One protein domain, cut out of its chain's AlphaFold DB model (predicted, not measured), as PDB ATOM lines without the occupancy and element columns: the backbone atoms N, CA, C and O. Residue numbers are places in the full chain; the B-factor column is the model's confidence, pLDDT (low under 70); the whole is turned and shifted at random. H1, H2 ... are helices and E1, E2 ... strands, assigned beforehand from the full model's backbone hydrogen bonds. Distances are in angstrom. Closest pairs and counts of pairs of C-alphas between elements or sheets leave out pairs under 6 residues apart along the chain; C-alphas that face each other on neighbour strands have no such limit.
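This is residues 20 to 138 of the 139 residues of an uncharacterized protein of Candidatus Methyloumidiphilus alinensis (UniProt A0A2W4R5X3). Two small strand hairpins, each with helix beside it, make an elongated body with much loop: E1 and E2 with H1 beside E1, and E3 and E4 with H3 packed on E4 and the short H2 next to H3. The loop of residues 24 to 39 reaches out to one end of the long axis, and H4 runs from beside E4 to the other end, where residues 124 to 138 fold back. The 119 printed residues hold, in order, E1 E2 H1 H2 E3 E4 H3 H4; both sheets, E1 - E2 and E3 - E4, are antiparallel. The class is mixed, helices and strands, with under half of the residues in named elements. The whole is compact, with a radius of gyration of the C-alphas of 15.3 A, and only just elongated, spanning 48 by 32 by 27 A.

Find C-alpha 20 at (-0.888, 29.742, 43.443); there E1 begins, residues 20 to 23. E2 is residues 40 to 44, 12.7 A long, and H1 is residues 45 to 51. Look next at H2, residues 69 to 72, then E3, residues 73 to 76, and E4, residues 81 to 84. H3, residues 90 to 102, starts at C-alpha 90 (-25.668, 9.304, 39.971) and is 18.3 A long. H4, residues 108 to 123, is 23.5 A long and ends at C-alpha 123 (-14.571, 24.040, 71.790).

In the hairpin E1 and E2, look for N 22 and O 41, 2.8 A apart, within hydrogen-bond range. The closest C-alphas of E1 and H1 are those of Thr 20 and Asp 45, 5.9 A apart. H1 is close to H3 but not clearly touching, the C-alphas of Lys 51 and Leu 102 being 5.0 A apart, at a steep tilt of 55 degrees, opposite ways. H3 touches H2 with residues 92 to 96 alone; the closest C-alphas are those of Tyr 72 and Ala 96, 5.6 A apart. The closest C-alphas of E4 and H3 are those of Pro 84 and Gln 93, 5.3 A apart. In the hairpin E3 and E4, N 74 and O 83 are 2.8 A apart, within hydrogen-bond range. H4 touches no helix; its closest C-alpha to E4 is that of Lys 111, 5.7 A from that of Glu 81. In H1, H3 and H4 every O i to N i+4 pair is within hydrogen-bond range; H2 is too short for such a pair.

The two C-alphas farthest apart are those of Glu 32 and Tyr 123, 47.8 A. The printed part has no cut. The links E1 to E2 and H1 to H2 are long. The mean pLDDT of the printed part is 96.0, and no printed residue is under 70.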
ATOM      1  N   THR A  20      -0.888  30.073  44.870       96.19
ATOM      2  CA  THR A  20      -0.888  29.742  43.443       96.19
ATOM      3  C   THR A  20      -2.203  30.155  42.794       96.19
ATOM      4  O   THR A  20      -3.191  30.441  43.477       96.19
ATOM      5  N   VAL A  21      -2.195  30.203  41.465       96.69
ATOM      6  CA  VAL A  21      -3.393  30.390  40.648       96.69
ATOM      7  C   VAL A  21      -3.606  29.106  39.866       96.69
ATOM      8  O   VAL A  21      -2.715  28.685  39.127       96.69
ATOM      9  N   GLU A  22      -4.761  28.481  40.058       97.69
ATOM     10  CA  GLU A  22      -5.157  27.271  39.350       97.69
ATOM     11  C   GLU A  22      -5.901  27.619  38.067       97.69
ATOM     12  O   GLU A  22      -6.880  28.365  38.098       97.69
ATOM     13  N   HIS A  23      -5.461  27.018  36.964       98.38
ATOM     14  CA  HIS A  23      -6.209  26.958  35.715       98.38
ATOM     15  C   HIS A  23      -7.192  25.789  35.787       98.38
ATOM     16  O   HIS A  23      -6.787  24.633  35.648       98.38
ATOM     17  N   PHE A  24      -8.481  26.071  36.001       98.25
ATOM     18  CA  PHE A  24      -9.504  25.025  36.134       98.25
ATOM     19  C   PHE A  24      -9.486  24.080  34.925       98.25
ATOM     20  O   PHE A  24      -9.249  22.878  35.075       98.25
ATOM     21  N   ARG A  25      -9.593  24.655  33.725       98.44
ATOM     22  CA  ARG A  25      -9.183  24.049  32.458       98.44
ATOM     23  C   ARG A  25      -7.698  24.365  32.219       98.44
ATOM     24  O   ARG A  25      -7.349  25.543  32.097       98.44
ATOM     25  N   PRO A  26      -6.818  23.351  32.171       98.25
ATOM     26  CA  PRO A  26      -5.372  23.528  32.153       98.25
ATOM     27  C   PRO A  26      -4.899  24.218  30.874       98.25
ATOM     28  O   PRO A  26      -5.262  23.822  29.769       98.25
ATOM     29  N   LYS A  27      -4.019  25.213  31.018       97.25
ATOM     30  CA  LYS A  27      -3.506  26.017  29.894       97.25
ATOM     31  C   LYS A  27      -2.765  25.205  28.824       97.25
ATOM     32  O   LYS A  27      -2.637  25.672  27.700       97.25
ATOM     33  N   SER A  28      -2.229  24.031  29.174       97.75
ATOM     34  CA  SER A  28      -1.549  23.149  28.216       97.75
ATOM     35  C   SER A  28      -2.516  22.512  27.216       97.75
ATOM     36  O   SER A  28      -2.106  22.200  26.101       97.75
ATOM     37  N   GLN A  29      -3.784  22.347  27.604       98.12
ATOM     38  CA  GLN A  29      -4.845  21.775  26.775       98.12
ATOM     39  C   GLN A  29      -5.816  22.843  26.249       98.12
ATOM     40  O   GLN A  29      -6.337  22.694  25.150       98.12
ATOM     41  N   PHE A  30      -6.018  23.921  27.014       98.19
ATOM     42  CA  PHE A  30      -6.940  25.024  26.720       98.19
ATOM     43  C   PHE A  30      -6.202  26.377  26.780       98.19
ATOM     44  O   PHE A  30      -6.455  27.190  27.680       98.19
ATOM     45  N   PRO A  31      -5.218  26.625  25.894       98.06
ATOM     46  CA  PRO A  31      -4.399  27.841  25.924       98.06
ATOM     47  C   PRO A  31      -5.218  29.132  25.769       98.06
ATOM     48  O   PRO A  31      -4.849  30.166  26.324       98.06
ATOM     49  N   GLU A  32      -6.351  29.078  25.074       98.38
ATOM     50  CA  GLU A  32      -7.296  30.182  24.907       98.38
ATOM     51  C   GLU A  32      -7.946  30.631  26.227       98.38
ATOM     52  O   GLU A  32      -8.365  31.782  26.343       98.38
ATOM     53  N   LEU A  33      -7.965  29.765  27.246       98.38
ATOM     54  CA  LEU A  33      -8.505  30.056  28.578       98.38
ATOM     55  C   LEU A  33      -7.424  30.454  29.594       98.38
ATOM     56  O   LEU A  33      -7.725  30.645  30.774       98.38
ATOM     57  N   ALA A  34      -6.161  30.586  29.175       97.56
ATOM     58  CA  ALA A  34      -5.039  30.835  30.085       97.56
ATOM     59  C   ALA A  34      -5.150  32.159  30.865       97.56
ATOM     60  O   ALA A  34      -4.578  32.277  31.951       97.56
ATOM     61  N   PHE A  35      -5.882  33.135  30.320       97.50
ATOM     62  CA  PHE A  35      -6.100  34.460  30.912       97.50
ATOM     63  C   PHE A  35      -7.582  34.772  31.161       97.50
ATOM     64  O   PHE A  35      -7.930  35.912  31.462       97.50
ATOM     65  N   ALA A  36      -8.462  33.778  31.018       98.25
ATOM     66  CA  ALA A  36      -9.885  33.943  31.269       98.25
ATOM     67  C   ALA A  36     -10.137  33.942  32.785       98.25
ATOM     68  O   ALA A  36      -9.810  32.973  33.464       98.25
ATOM     69  N   TRP A  37     -10.674  35.036  33.333       96.75
ATOM     70  CA  TRP A  37     -10.851  35.203  34.785       96.75
ATOM     71  C   TRP A  37     -11.714  34.115  35.423       96.75
ATOM     72  O   TRP A  37     -11.435  33.684  36.535       96.75
ATOM     73  N   ASP A  38     -12.723  33.641  34.701       96.81
ATOM     74  CA  ASP A  38     -13.604  32.547  35.107       96.81
ATOM     75  C   ASP A  38     -12.925  31.166  35.075       96.81
ATOM     76  O   ASP A  38     -13.521  30.184  35.519       96.81
ATOM     77  N   ASN A  39     -11.684  31.085  34.586       98.31
ATOM     78  CA  ASN A  39     -10.843  29.891  34.581       98.31
ATOM     79  C   ASN A  39      -9.706  29.938  35.625       98.31
ATOM     80  O   ASN A  39      -8.956  28.968  35.744       98.31
ATOM     81  N   LEU A  40      -9.555  31.043  36.367       98.00
ATOM     82  CA  LEU A  40      -8.444  31.275  37.295       98.00
ATOM     83  C   LEU A  40      -8.922  31.305  38.749       98.00
ATOM     84  O   LEU A  40      -9.688  32.181  39.141       98.00
ATOM     85  N   PHE A  41      -8.404  30.395  39.577       97.81
ATOM     86  CA  PHE A  41      -8.843  30.242  40.968       97.81
ATOM     87  C   PHE A  41      -7.695  30.379  41.976       97.81
ATOM     88  O   PHE A  41      -6.617  29.823  41.745       97.81
ATOM     89  N   PRO A  42      -7.906  31.047  43.130       97.19
ATOM     90  CA  PRO A  42      -6.970  30.985  44.250       97.19
ATOM     91  C   PRO A  42      -6.797  29.537  44.716       97.19
ATOM     92  O   PRO A  42      -7.765  28.880  45.102       97.19
ATOM     93  N   CYS A  43      -5.566  29.032  44.684       97.31
ATOM     94  CA  CYS A  43      -5.288  27.627  44.955       97.31
ATOM     95  C   CYS A  43      -4.036  27.453  45.819       97.31
ATOM     96  O   CYS A  43      -3.079  28.231  45.724       97.31
ATOM     97  N   CYS A  44      -4.032  26.422  46.664       97.12
ATOM     98  CA  CYS A  44      -2.821  25.977  47.344       97.12
ATOM     99  C   CYS A  44      -1.963  25.127  46.397       97.12
ATOM    100  O   CYS A  44      -2.478  24.403  45.541       97.12
ATOM    101  N   ASP A  45      -0.645  25.151  46.583       96.56
ATOM    102  CA  ASP A  45       0.281  24.387  45.744       96.56
ATOM    103  C   ASP A  45       0.110  22.866  45.864       96.56
ATOM    104  O   ASP A  45       0.437  22.130  44.933       96.56
ATOM    105  N   VAL A  46      -0.472  22.374  46.960       96.31
ATOM    106  CA  VAL A  46      -0.828  20.954  47.106       96.31
ATOM    107  C   VAL A  46      -1.960  20.563  46.149       96.31
ATOM    108  O   VAL A  46      -1.822  19.591  45.416       96.31
ATOM    109  N   CYS A  47      -3.065  21.318  46.101       97.62
ATOM    110  CA  CYS A  47      -4.159  21.039  45.157       97.62
ATOM    111  C   CYS A  47      -3.673  21.113  43.706       97.62
ATOM    112  O   CYS A  47      -3.921  20.195  42.926       97.62
ATOM    113  N   GLN A  48      -2.933  22.174  43.374       97.25
ATOM    114  CA  GLN A  48      -2.392  22.373  42.034       97.25
ATOM    115  C   GLN A  48      -1.409  21.262  41.624       97.25
ATOM    116  O   GLN A  48      -1.468  20.765  40.502       97.25
ATOM    117  N   SER A  49      -0.515  20.826  42.519       96.81
ATOM    118  CA  SER A  49       0.478  19.783  42.207       96.81
ATOM    119  C   SER A  49      -0.105  18.373  42.071       96.81
ATOM    120  O   SER A  49       0.508  17.533  41.400       96.81
ATOM    121  N   ILE A  50      -1.272  18.116  42.676       97.75
ATOM    122  CA  ILE A  50      -2.021  16.864  42.516       97.75
ATOM    123  C   ILE A  50      -2.786  16.877  41.188       97.75
ATOM    124  O   ILE A  50      -2.596  15.960  40.385       97.75
ATOM    125  N   LYS A  51      -3.574  17.929  40.914       97.94
ATOM    126  CA  LYS A  51      -4.356  18.028  39.669       97.94
ATOM    127  C   LYS A  51      -3.461  18.134  38.438       97.94
ATOM    128  O   LYS A  51      -3.675  17.423  37.458       97.94
ATOM    129  N   ARG A  52      -2.427  18.981  38.490       97.56
ATOM    130  CA  ARG A  52      -1.534  19.272  37.357       97.56
ATOM    131  C   ARG A  52      -2.352  19.659  36.118       97.56
ATOM    132  O   ARG A  52      -3.307  20.424  36.196       97.56
ATOM    133  N   GLU A  53      -2.009  19.075  34.978       98.06
ATOM    134  CA  GLU A  53      -2.702  19.265  33.713       98.06
ATOM    135  C   GLU A  53      -3.922  18.343  33.554       98.06
ATOM    136  O   GLU A  53      -4.438  18.242  32.450       98.06
ATOM    137  N   GLN A  54      -4.379  17.628  34.588       98.38
ATOM    138  CA  GLN A  54      -5.571  16.782  34.470       98.38
ATOM    139  C   GLN A  54      -6.841  17.637  34.418       98.38
ATOM    140  O   GLN A  54      -6.950  18.670  35.088       98.38
ATOM    141  N   TYR A  55      -7.810  17.186  33.626       98.38
ATOM    142  CA  TYR A  55      -9.110  17.821  33.480       98.38
ATOM    143  C   TYR A  55     -10.171  16.787  33.109       98.38
ATOM    144  O   TYR A  55      -9.885  15.839  32.381       98.38
ATOM    145  N   ASP A  56     -11.385  16.997  33.608       98.44
ATOM    146  CA  ASP A  56     -12.568  16.204  33.299       98.44
ATOM    147  C   ASP A  56     -13.781  17.150  33.276       98.44
ATOM    148  O   ASP A  56     -13.885  18.047  34.117       98.44
ATOM    149  N   GLU A  57     -14.697  16.977  32.324       98.00
ATOM    150  CA  GLU A  57     -15.912  17.804  32.207       98.00
ATOM    151  C   GLU A  57     -16.860  17.633  33.413       98.00
ATOM    152  O   GLU A  57     -17.668  18.513  33.720       98.00
ATOM    153  N   ALA A  58     -16.751  16.517  34.141       98.25
ATOM    154  CA  ALA A  58     -17.478  16.269  35.380       98.25
ATOM    155  C   ALA A  58     -16.851  16.961  36.606       98.25
ATOM    156  O   ALA A  58     -17.422  16.889  37.696       98.25
ATOM    157  N   LEU A  59     -15.703  17.635  36.471       98.44
ATOM    158  CA  LEU A  59     -15.085  18.353  37.582       98.44
ATOM    159  C   LEU A  59     -16.000  19.486  38.082       98.44
ATOM    160  O   LEU A  59     -16.549  20.266  37.300       98.44
ATOM    161  N   LEU A  60     -16.157  19.590  39.403       98.38
ATOM    162  CA  LEU A  60     -16.974  20.634  40.019       98.38
ATOM    163  C   LEU A  60     -16.219  21.963  40.014       98.38
ATOM    164  O   LEU A  60     -15.114  22.069  40.546       98.38
ATOM    165  N   LYS A  61     -16.835  22.981  39.409       97.62
ATOM    166  CA  LYS A  61     -16.316  24.349  39.390       97.62
ATOM    167  C   LYS A  61     -16.754  25.067  40.678       97.62
ATOM    168  O   LYS A  61     -17.956  25.107  40.942       97.62
ATOM    169  N   PRO A  62     -15.828  25.623  41.476       94.31
ATOM    170  CA  PRO A  62     -16.142  26.105  42.825       94.31
ATOM    171  C   PRO A  62     -16.959  27.408  42.860       94.31
ATOM    172  O   PRO A  62     -17.511  27.744  43.899       94.31
ATOM    173  N   ASP A  63     -17.044  28.145  41.749       95.50
ATOM    174  CA  ASP A  63     -17.847  29.367  41.597       95.50
ATOM    175  C   ASP A  63     -19.111  29.159  40.742       95.50
ATOM    176  O   ASP A  63     -19.745  30.134  40.335       95.50
ATOM    177  N   ALA A  64     -19.476  27.909  40.428       96.12
ATOM    178  CA  ALA A  64     -20.727  27.644  39.729       96.12
ATOM    179  C   ALA A  64     -21.919  28.092  40.592       96.12
ATOM    180  O   ALA A  64     -21.959  27.836  41.793       96.12
ATOM    181  N   LEU A  65     -22.893  28.766  39.974       93.00
ATOM    182  CA  LEU A  65     -24.030  29.377  40.680       93.00
ATOM    183  C   LEU A  65     -24.891  28.361  41.445       93.00
ATOM    184  O   LEU A  65     -25.542  28.718  42.422       93.00
ATOM    185  N   ASP A  66     -24.909  27.115  40.985       92.06
ATOM    186  CA  ASP A  66     -25.649  25.990  41.552       92.06
ATOM    187  C   ASP A  66     -24.782  25.083  42.442       92.06
ATOM    188  O   ASP A  66     -25.247  24.042  42.915       92.06
ATOM    189  N   TYR A  67     -23.520  25.449  42.688       94.38
ATOM    190  CA  TYR A  67     -22.640  24.673  43.549       94.38
ATOM    191  C   TYR A  67     -23.004  24.861  45.024       94.38
ATOM    192  O   TYR A  67     -22.830  25.930  45.604       94.38
ATOM    193  N   ILE A  68     -23.468  23.778  45.646       93.88
ATOM    194  CA  ILE A  68     -23.722  23.681  47.085       93.88
ATOM    195  C   ILE A  68     -22.969  22.456  47.595       93.88
ATOM    196  O   ILE A  68     -23.222  21.346  47.128       93.88
ATOM    197  N   PHE A  69     -22.063  22.632  48.561       95.62
ATOM    198  CA  PHE A  69     -21.200  21.549  49.048       95.62
ATOM    199  C   PHE A  69     -22.001  20.300  49.458       95.62
ATOM    200  O   PHE A  69     -21.758  19.219  48.924       95.62
ATOM    201  N   HIS A  70     -23.023  20.461  50.307       95.62
ATOM    202  CA  HIS A  70     -23.850  19.354  50.812       95.62
ATOM    203  C   HIS A  70     -24.724  18.665  49.752       95.62
ATOM    204  O   HIS A  70     -25.236  17.572  49.992       95.62
ATOM    205  N   HIS A  71     -24.885  19.261  48.564       96.56
ATOM    206  CA  HIS A  71     -25.481  18.549  47.434       96.56
ATOM    207  C   HIS A  71     -24.554  17.411  47.000       96.56
ATOM    208  O   HIS A  71     -24.998  16.288  46.805       96.56
ATOM    209  N   TYR A  72     -23.258  17.693  46.857       98.25
ATOM    210  CA  TYR A  72     -22.288  16.767  46.272       98.25
ATOM    211  C   TYR A  72     -21.573  15.903  47.305       98.25
ATOM    212  O   TYR A  72     -21.139  14.798  46.976       98.25
ATOM    213  N   PHE A  73     -21.450  16.385  48.540       98.06
ATOM    214  CA  PHE A  73     -20.553  15.825  49.537       98.06
ATOM    215  C   PHE A  73     -21.210  15.648  50.907       98.06
ATOM    216  O   PHE A  73     -22.034  16.453  51.332       98.06
ATOM    217  N   THR A  74     -20.774  14.619  51.628       97.44
ATOM    218  CA  THR A  74     -21.002  14.428  53.063       97.44
ATOM    219  C   THR A  74     -19.669  14.305  53.782       97.44
ATOM    220  O   THR A  74     -18.681  13.850  53.207       97.44
ATOM    221  N   VAL A  75     -19.631  14.709  55.047       96.31
ATOM    222  CA  VAL A  75     -18.417  14.680  55.865       96.31
ATOM    223  C   VAL A  75     -18.492  13.572  56.906       96.31
ATOM    224  O   VAL A  75     -19.523  13.358  57.543       96.31
ATOM    225  N   ASN A  76     -17.387  12.856  57.086       96.19
ATOM    226  CA  ASN A  76     -17.243  11.827  58.100       96.19
ATOM    227  C   ASN A  76     -16.417  12.378  59.269       96.19
ATOM    228  O   ASN A  76     -15.187  12.380  59.236       96.19
ATOM    229  N   TYR A  77     -17.097  12.824  60.327       94.69
ATOM    230  CA  TYR A  77     -16.466  13.400  61.523       94.69
ATOM    231  C   TYR A  77     -15.638  12.402  62.346       94.69
ATOM    232  O   TYR A  77     -14.892  12.811  63.231       94.69
ATOM    233  N   HIS A  78     -15.738  11.096  62.076       94.94
ATOM    234  CA  HIS A  78     -14.885  10.101  62.722       94.94
ATOM    235  C   HIS A  78     -13.527   9.971  62.020       94.94
ATOM    236  O   HIS A  78     -12.508   9.771  62.678       94.94
ATOM    237  N   THR A  79     -13.503  10.087  60.690       96.94
ATOM    238  CA  THR A  79     -12.305   9.811  59.876       96.94
ATOM    239  C   THR A  79     -11.685  11.049  59.229       96.94
ATOM    240  O   THR A  79     -10.545  10.977  58.772       96.94
ATOM    241  N   GLY A  80     -12.402  12.174  59.167       97.00
ATOM    242  CA  GLY A  80     -11.995  13.377  58.434       97.00
ATOM    243  C   GLY A  80     -12.212  13.276  56.919       97.00
ATOM    244  O   GLY A  80     -11.727  14.122  56.159       97.00
ATOM    245  N   GLU A  81     -12.886  12.225  56.450       97.69
ATOM    246  CA  GLU A  81     -13.149  12.002  55.028       97.69
ATOM    247  C   GLU A  81     -14.309  12.852  54.523       97.69
ATOM    248  O   GLU A  81     -15.268  13.121  55.241       97.69
ATOM    249  N   ILE A  82     -14.209  13.264  53.260       97.75
ATOM    250  CA  ILE A  82     -15.350  13.755  52.492       97.75
ATOM    251  C   ILE A  82     -15.753  12.656  51.521       97.75
ATOM    252  O   ILE A  82     -14.927  12.162  50.752       97.75
ATOM    253  N   GLU A  83     -17.021  12.294  51.526       98.00
ATOM    254  CA  GLU A  83     -17.587  11.247  50.687       98.00
ATOM    255  C   GLU A  83     -18.595  11.859  49.708       98.00
ATOM    256  O   GLU A  83     -19.193  12.892  50.014       98.00
ATOM    257  N   PRO A  84     -18.803  11.271  48.517       98.50
ATOM    258  CA  PRO A  84     -19.933  11.639  47.674       98.50
ATOM    259  C   PRO A  84     -21.245  11.498  48.452       98.50
ATOM    260  O   PRO A  84     -21.470  10.467  49.087       98.50
ATOM    261  N   SER A  85     -22.115  12.502  48.366       97.88
ATOM    262  CA  SER A  85     -23.389  12.491  49.084       97.88
ATOM    263  C   SER A  85     -24.241  11.282  48.669       97.88
ATOM    264  O   SER A  85     -24.489  11.092  47.474       97.88
ATOM    265  N   PRO A  86     -24.747  10.470  49.616       97.19
ATOM    266  CA  PRO A  86     -25.606   9.329  49.300       97.19
ATOM    267  C   PRO A  86     -26.995   9.760  48.807       97.19
ATOM    268  O   PRO A  86     -27.721   8.952  48.232       97.19
ATOM    269  N   HIS A  87     -27.367  11.024  49.032       96.56
ATOM    270  CA  HIS A  87     -28.642  11.605  48.607       96.56
ATOM    271  C   HIS A  87     -28.569  12.275  47.228       96.56
ATOM    272  O   HIS A  87     -29.607  12.620  46.668       96.56
ATOM    273  N   ALA A  88     -27.363  12.449  46.678       97.31
ATOM    274  CA  ALA A  88     -27.165  12.939  45.321       97.31
ATOM    275  C   ALA A  88     -27.548  11.886  44.275       97.31
ATOM    276  O   ALA A  88     -27.398  10.680  44.494       97.31
ATOM    277  N   ASP A  89     -27.970  12.353  43.099       98.06
ATOM    278  CA  ASP A  89     -28.140  11.486  41.938       98.06
ATOM    279  C   ASP A  89     -26.793  10.926  41.430       98.06
ATOM    280  O   ASP A  89     -25.703  11.326  41.854       98.06
ATOM    281  N   ALA A  90     -26.858   9.969  40.500       98.19
ATOM    282  CA  ALA A  90     -25.668   9.304  39.971       98.19
ATOM    283  C   ALA A  90     -24.681  10.274  39.293       98.19
ATOM    284  O   ALA A  90     -23.467  10.058  39.354       98.19
ATOM    285  N   THR A  91     -25.184  11.345  38.676       98.12
ATOM    286  CA  THR A  91     -24.364  12.358  38.004       98.12
ATOM    287  C   THR A  91     -23.601  13.182  39.032       98.12
ATOM    288  O   THR A  91     -22.381  13.312  38.936       98.12
ATOM    289  N   ALA A  92     -24.282  13.694  40.054       98.19
ATOM    290  CA  ALA A  92     -23.669  14.457  41.131       98.19
ATOM    291  C   ALA A  92     -22.670  13.606  41.934       98.19
ATOM    292  O   ALA A  92     -21.553  14.062  42.192       98.19
ATOM    293  N   GLN A  93     -22.986  12.339  42.225       98.56
ATOM    294  CA  GLN A  93     -22.030  11.422  42.856       98.56
ATOM    295  C   GLN A  93     -20.789  11.174  41.987       98.56
ATOM    296  O   GLN A  93     -19.676  11.079  42.508       98.56
ATOM    297  N   HIS A  94     -20.950  11.060  40.666       98.62
ATOM    298  CA  HIS A  94     -19.819  10.912  39.752       98.62
ATOM    299  C   HIS A  94     -18.929  12.164  39.751       98.62
ATOM    300  O   HIS A  94     -17.719  12.050  39.958       98.62
ATOM    301  N   ARG A  95     -19.529  13.355  39.633       98.69
ATOM    302  CA  ARG A  95     -18.829  14.652  39.704       98.69
ATOM    303  C   ARG A  95     -18.070  14.826  41.024       98.69
ATOM    304  O   ARG A  95     -16.920  15.276  41.035       98.69
ATOM    305  N   ALA A  96     -18.669  14.400  42.138       98.56
ATOM    306  CA  ALA A  96     -18.033  14.399  43.452       98.56
ATOM    307  C   ALA A  96     -16.785  13.499  43.482       98.56
ATOM    308  O   ALA A  96     -15.716  13.947  43.892       98.56
ATOM    309  N   LYS A  97     -16.879  12.257  42.981       98.69
ATOM    310  CA  LYS A  97     -15.742  11.315  42.917       98.69
ATOM    311  C   LYS A  97     -14.581  11.860  42.086       98.69
ATOM    312  O   LYS A  97     -13.436  11.784  42.528       98.69
ATOM    313  N   ILE A  98     -14.880  12.433  40.920       98.69
ATOM    314  CA  ILE A  98     -13.880  13.063  40.048       98.69
ATOM    315  C   ILE A  98     -13.178  14.208  40.782       98.69
ATOM    316  O   ILE A  98     -11.952  14.239  40.846       98.69
ATOM    317  N   THR A  99     -13.942  15.098  41.418       98.56
ATOM    318  CA  THR A  99     -13.399  16.236  42.174       98.56
ATOM    319  C   THR A  99     -12.518  15.797  43.349       98.56
ATOM    320  O   THR A  99     -11.407  16.311  43.505       98.56
ATOM    321  N   LEU A 100     -12.961  14.811  44.142       98.50
ATOM    322  CA  LEU A 100     -12.178  14.252  45.254       98.50
ATOM    323  C   LEU A 100     -10.840  13.681  44.771       98.50
ATOM    324  O   LEU A 100      -9.814  13.905  45.417       98.50
ATOM    325  N   GLY A 101     -10.855  12.960  43.645       98.38
ATOM    326  CA  GLY A 101      -9.675  12.341  43.050       98.38
ATOM    327  C   GLY A 101      -8.702  13.357  42.457       98.38
ATOM    328  O   GLY A 101      -7.534  13.374  42.841       98.38
ATOM    329  N   LEU A 102      -9.183  14.239  41.573       98.38
ATOM    330  CA  LEU A 102      -8.340  15.193  40.843       98.38
ATOM    331  C   LEU A 102      -7.599  16.161  41.766       98.38
ATOM    332  O   LEU A 102      -6.449  16.491  41.501       98.38
ATOM    333  N   TYR A 103      -8.225  16.592  42.862       98.31
ATOM    334  CA  TYR A 103      -7.583  17.485  43.831       98.31
ATOM    335  C   TYR A 103      -6.999  16.763  45.049       98.31
ATOM    336  O   TYR A 103      -6.442  17.426  45.928       98.31
ATOM    337  N   GLY A 104      -7.124  15.434  45.137       97.69
ATOM    338  CA  GLY A 104      -6.660  14.641  46.280       97.69
ATOM    339  C   GLY A 104      -7.270  15.107  47.602       97.69
ATOM    340  O   GLY A 104      -6.571  15.293  48.600       97.69
ATOM    341  N   LEU A 105      -8.575  15.387  47.613       97.75
ATOM    342  CA  LEU A 105      -9.246  16.000  48.763       97.75
ATOM    343  C   LEU A 105      -9.213  15.107  50.014       97.75
ATOM    344  O   LEU A 105      -9.261  15.645  51.112       97.75
ATOM    345  N   ASN A 106      -9.028  13.792  49.885       97.94
ATOM    346  CA  ASN A 106      -8.891  12.863  51.019       97.94
ATOM    347  C   ASN A 106      -7.452  12.387  51.280       97.94
ATOM    348  O   ASN A 106      -7.256  11.321  51.866       97.94
ATOM    349  N   ALA A 107      -6.439  13.165  50.878       96.56
ATOM    350  CA  ALA A 107      -5.062  12.908  51.301       96.56
ATOM    351  C   ALA A 107      -4.978  12.778  52.845       96.56
ATOM    352  O   ALA A 107      -5.657  13.544  53.540       96.56
ATOM    353  N   PRO A 108      -4.190  11.834  53.398       96.62
ATOM    354  CA  PRO A 108      -4.163  11.539  54.838       96.62
ATOM    355  C   PRO A 108      -3.975  12.764  55.744       96.62
ATOM    356  O   PRO A 108      -4.628  12.890  56.783       96.62
ATOM    357  N   GLU A 109      -3.132  13.702  55.324       94.31
ATOM    358  CA  GLU A 109      -2.836  14.936  56.045       94.31
ATOM    359  C   GLU A 109      -4.081  15.826  56.149       94.31
ATOM    360  O   GLU A 109      -4.378  16.356  57.215       94.31
ATOM    361  N   ARG A 110      -4.878  15.926  55.078       95.50
ATOM    362  CA  ARG A 110      -6.111  16.738  55.059       95.50
ATOM    363  C   ARG A 110      -7.177  16.175  55.980       95.50
ATOM    364  O   ARG A 110      -7.842  16.934  56.675       95.50
ATOM    365  N   LYS A 111      -7.306  14.848  56.021       97.38
ATOM    366  CA  LYS A 111      -8.226  14.165  56.938       97.38
ATOM    367  C   LYS A 111      -7.883  14.480  58.390       97.38
ATOM    368  O   LYS A 111      -8.745  14.879  59.166       97.38
ATOM    369  N   THR A 112      -6.596  14.394  58.716       96.62
ATOM    370  CA  THR A 112      -6.079  14.715  60.051       96.62
ATOM    371  C   THR A 112      -6.330  16.183  60.405       96.62
ATOM    372  O   THR A 112      -6.748  16.486  61.521       96.62
ATOM    373  N   MET A 113      -6.122  17.099  59.454       95.06
ATOM    374  CA  MET A 113      -6.324  18.528  59.691       95.06
ATOM    375  C   MET A 113      -7.788  18.919  59.856       95.06
ATOM    376  O   MET A 113      -8.086  19.684  60.764       95.06
ATOM    377  N   ARG A 114      -8.709  18.329  59.089       96.75
ATOM    378  CA  ARG A 114     -10.154  18.524  59.295       96.75
ATOM    379  C   ARG A 114     -10.608  18.107  60.685       96.75
ATOM    380  O   ARG A 114     -11.329  18.851  61.333       96.75
ATOM    381  N   LEU A 115     -10.164  16.943  61.164       96.81
ATOM    382  CA  LEU A 115     -10.512  16.479  62.510       96.81
ATOM    383  C   LEU A 115      -9.979  17.423  63.591       96.81
ATOM    384  O   LEU A 115     -10.676  17.696  64.564       96.81
ATOM    385  N   ARG A 116      -8.758  17.938  63.411       94.94
ATOM    386  CA  ARG A 116      -8.157  18.899  64.338       94.94
ATOM    387  C   ARG A 116      -8.925  20.225  64.357       94.94
ATOM    388  O   ARG A 116      -9.234  20.718  65.435       94.94
ATOM    389  N   GLU A 117      -9.244  20.774  63.189       94.69
ATOM    390  CA  GLU A 117     -10.052  21.995  63.057       94.69
ATOM    391  C   GLU A 117     -11.442  21.816  63.668       94.69
ATOM    392  O   GLU A 117     -11.870  22.636  64.473       94.69
ATOM    393  N   TRP A 118     -12.105  20.690  63.393       94.44
ATOM    394  CA  TRP A 118     -13.404  20.367  63.980       94.44
ATOM    395  C   TRP A 118     -13.365  20.309  65.511       94.44
ATOM    396  O   TRP A 118     -14.263  20.833  66.172       94.44
ATOM    397  N   GLN A 119     -12.313  19.725  66.093       92.75
ATOM    398  CA  GLN A 119     -12.119  19.713  67.547       92.75
ATOM    399  C   GLN A 119     -11.956  21.125  68.120       92.75
ATOM    400  O   GLN A 119     -12.524  21.419  69.172       92.75
ATOM    401  N   PHE A 120     -11.201  21.995  67.443       91.50
ATOM    402  CA  PHE A 120     -11.026  23.383  67.871       91.50
ATOM    403  C   PHE A 120     -12.319  24.187  67.760       91.50
ATOM    404  O   PHE A 120     -12.708  24.835  68.729       91.50
ATOM    405  N   TYR A 121     -13.013  24.095  66.628       91.69
ATOM    406  CA  TYR A 121     -14.287  24.774  66.412       91.69
ATOM    407  C   TYR A 121     -15.345  24.341  67.436       91.69
ATOM    408  O   TYR A 121     -16.032  25.172  68.023       91.69
ATOM    409  N   SER A 122     -15.411  23.040  67.741       89.12
ATOM    410  CA  SER A 122     -16.348  22.492  68.731       89.12
ATOM    411  C   SER A 122     -16.109  23.005  70.159       89.12
ATOM    412  O   SER A 122     -17.015  22.933  70.988       89.12
ATOM    413  N   TYR A 123     -14.903  23.494  70.472       89.81
ATOM    414  CA  TYR A 123     -14.571  24.040  71.790       89.81
ATOM    415  C   TYR A 123     -15.065  25.484  71.972       89.81
ATOM    416  O   TYR A 123     -15.476  25.850  73.073       89.81
ATOM    417  N   ASP A 124     -15.047  26.294  70.913       86.38
ATOM    418  CA  ASP A 124     -15.541  27.674  70.930       86.38
ATOM    419  C   ASP A 124     -16.210  28.042  69.593       86.38
ATOM    420  O   ASP A 124     -15.598  28.678  68.729       86.38
ATOM    421  N   PRO A 125     -17.489  27.668  69.416       80.44
ATOM    422  CA  PRO A 125     -18.196  27.842  68.149       80.44
ATOM    423  C   PRO A 125     -18.594  29.300  67.867       80.44
ATOM    424  O   PRO A 125     -19.195  29.577  66.831       80.44
ATOM    425  N   ASN A 126     -18.299  30.243  68.773       85.56
ATOM    426  CA  ASN A 126     -18.637  31.659  68.592       85.56
ATOM    427  C   ASN A 126     -17.608  32.420  67.743       85.56
ATOM    428  O   ASN A 126     -17.829  33.591  67.422       85.56
ATOM    429  N   GLN A 127     -16.478  31.794  67.414       86.88
ATOM    430  CA  GLN A 127     -15.465  32.389  66.549       86.88
ATOM    431  C   GLN A 127     -15.960  32.494  65.102       86.88
ATOM    432  O   GLN A 127     -16.844  31.761  64.659       86.88
ATOM    433  N   HIS A 128     -15.396  33.444  64.359       89.56
ATOM    434  CA  HIS A 128     -15.801  33.685  62.983       89.56
ATOM    435  C   HIS A 128     -15.333  32.527  62.093       89.56
ATOM    436  O   HIS A 128     -14.151  32.202  62.075       89.56
ATOM    437  N   ILE A 129     -16.241  31.919  61.322       90.12
ATOM    438  CA  ILE A 129     -15.919  30.708  60.548       90.12
ATOM    439  C   ILE A 129     -14.791  30.923  59.526       90.12
ATOM    440  O   ILE A 129     -14.012  30.013  59.272       90.12
ATOM    441  N   ASP A 130     -14.645  32.140  58.990       90.88
ATOM    442  CA  ASP A 130     -13.539  32.494  58.083       90.88
ATOM    443  C   ASP A 130     -12.142  32.450  58.722       90.88
ATOM    444  O   ASP A 130     -11.160  32.543  57.992       90.88
ATOM    445  N   ASP A 131     -12.037  32.318  60.045       89.94
ATOM    446  CA  ASP A 131     -10.755  32.130  60.731       89.94
ATOM    447  C   ASP A 131     -10.332  30.648  60.780       89.94
ATOM    448  O   ASP A 131      -9.204  30.342  61.172       89.94
ATOM    449  N   PHE A 132     -11.213  29.731  60.361       92.94
ATOM    450  CA  PHE A 132     -10.976  28.290  60.359       92.94
ATOM    451  C   PHE A 132     -10.713  27.747  58.961       92.94
ATOM    452  O   PHE A 132     -11.238  28.229  57.958       92.94
ATOM    453  N   ASN A 133      -9.959  26.652  58.917       93.81
ATOM    454  CA  ASN A 133      -9.734  25.899  57.691       93.81
ATOM    455  C   ASN A 133     -10.821  24.842  57.494       93.81
ATOM    456  O   ASN A 133     -11.365  24.305  58.456       93.81
ATOM    457  N   TYR A 134     -11.050  24.452  56.238       95.12
ATOM    458  CA  TYR A 134     -12.016  23.408  55.891       95.12
ATOM    459  C   TYR A 134     -13.427  23.743  56.396       95.12
ATOM    460  O   TYR A 134     -14.086  22.895  56.986       95.12
ATOM    461  N   ARG A 135     -13.903  24.970  56.164       94.69
ATOM    462  CA  ARG A 135     -15.149  25.518  56.729       94.69
ATOM    463  C   ARG A 135     -16.377  24.689  56.372       94.69
ATOM    464  O   ARG A 135     -17.224  24.466  57.223       94.69
ATOM    465  N   TYR A 136     -16.396  24.098  55.176       91.69
ATOM    466  CA  TYR A 136     -17.419  23.121  54.765       91.69
ATOM    467  C   TYR A 136     -17.528  21.886  55.684       91.69
ATOM    468  O   TYR A 136     -18.460  21.097  55.555       91.69
ATOM    469  N   PHE A 137     -16.523  21.638  56.529       92.31
ATOM    470  CA  PHE A 137     -16.468  20.549  57.502       92.31
ATOM    471  C   PHE A 137     -16.958  20.997  58.889       92.31
ATOM    472  O   PHE A 137     -17.086  20.163  59.778       92.31
ATOM    473  N   LEU A 138     -17.189  22.293  59.096       89.44
ATOM    474  CA  LEU A 138     -17.568  22.894  60.380       89.44
ATOM    475  C   LEU A 138     -19.034  23.345  60.417       89.44
ATOM    476  O   LEU A 138     -19.584  23.488  61.507       89.44
TER     477      LEU A 138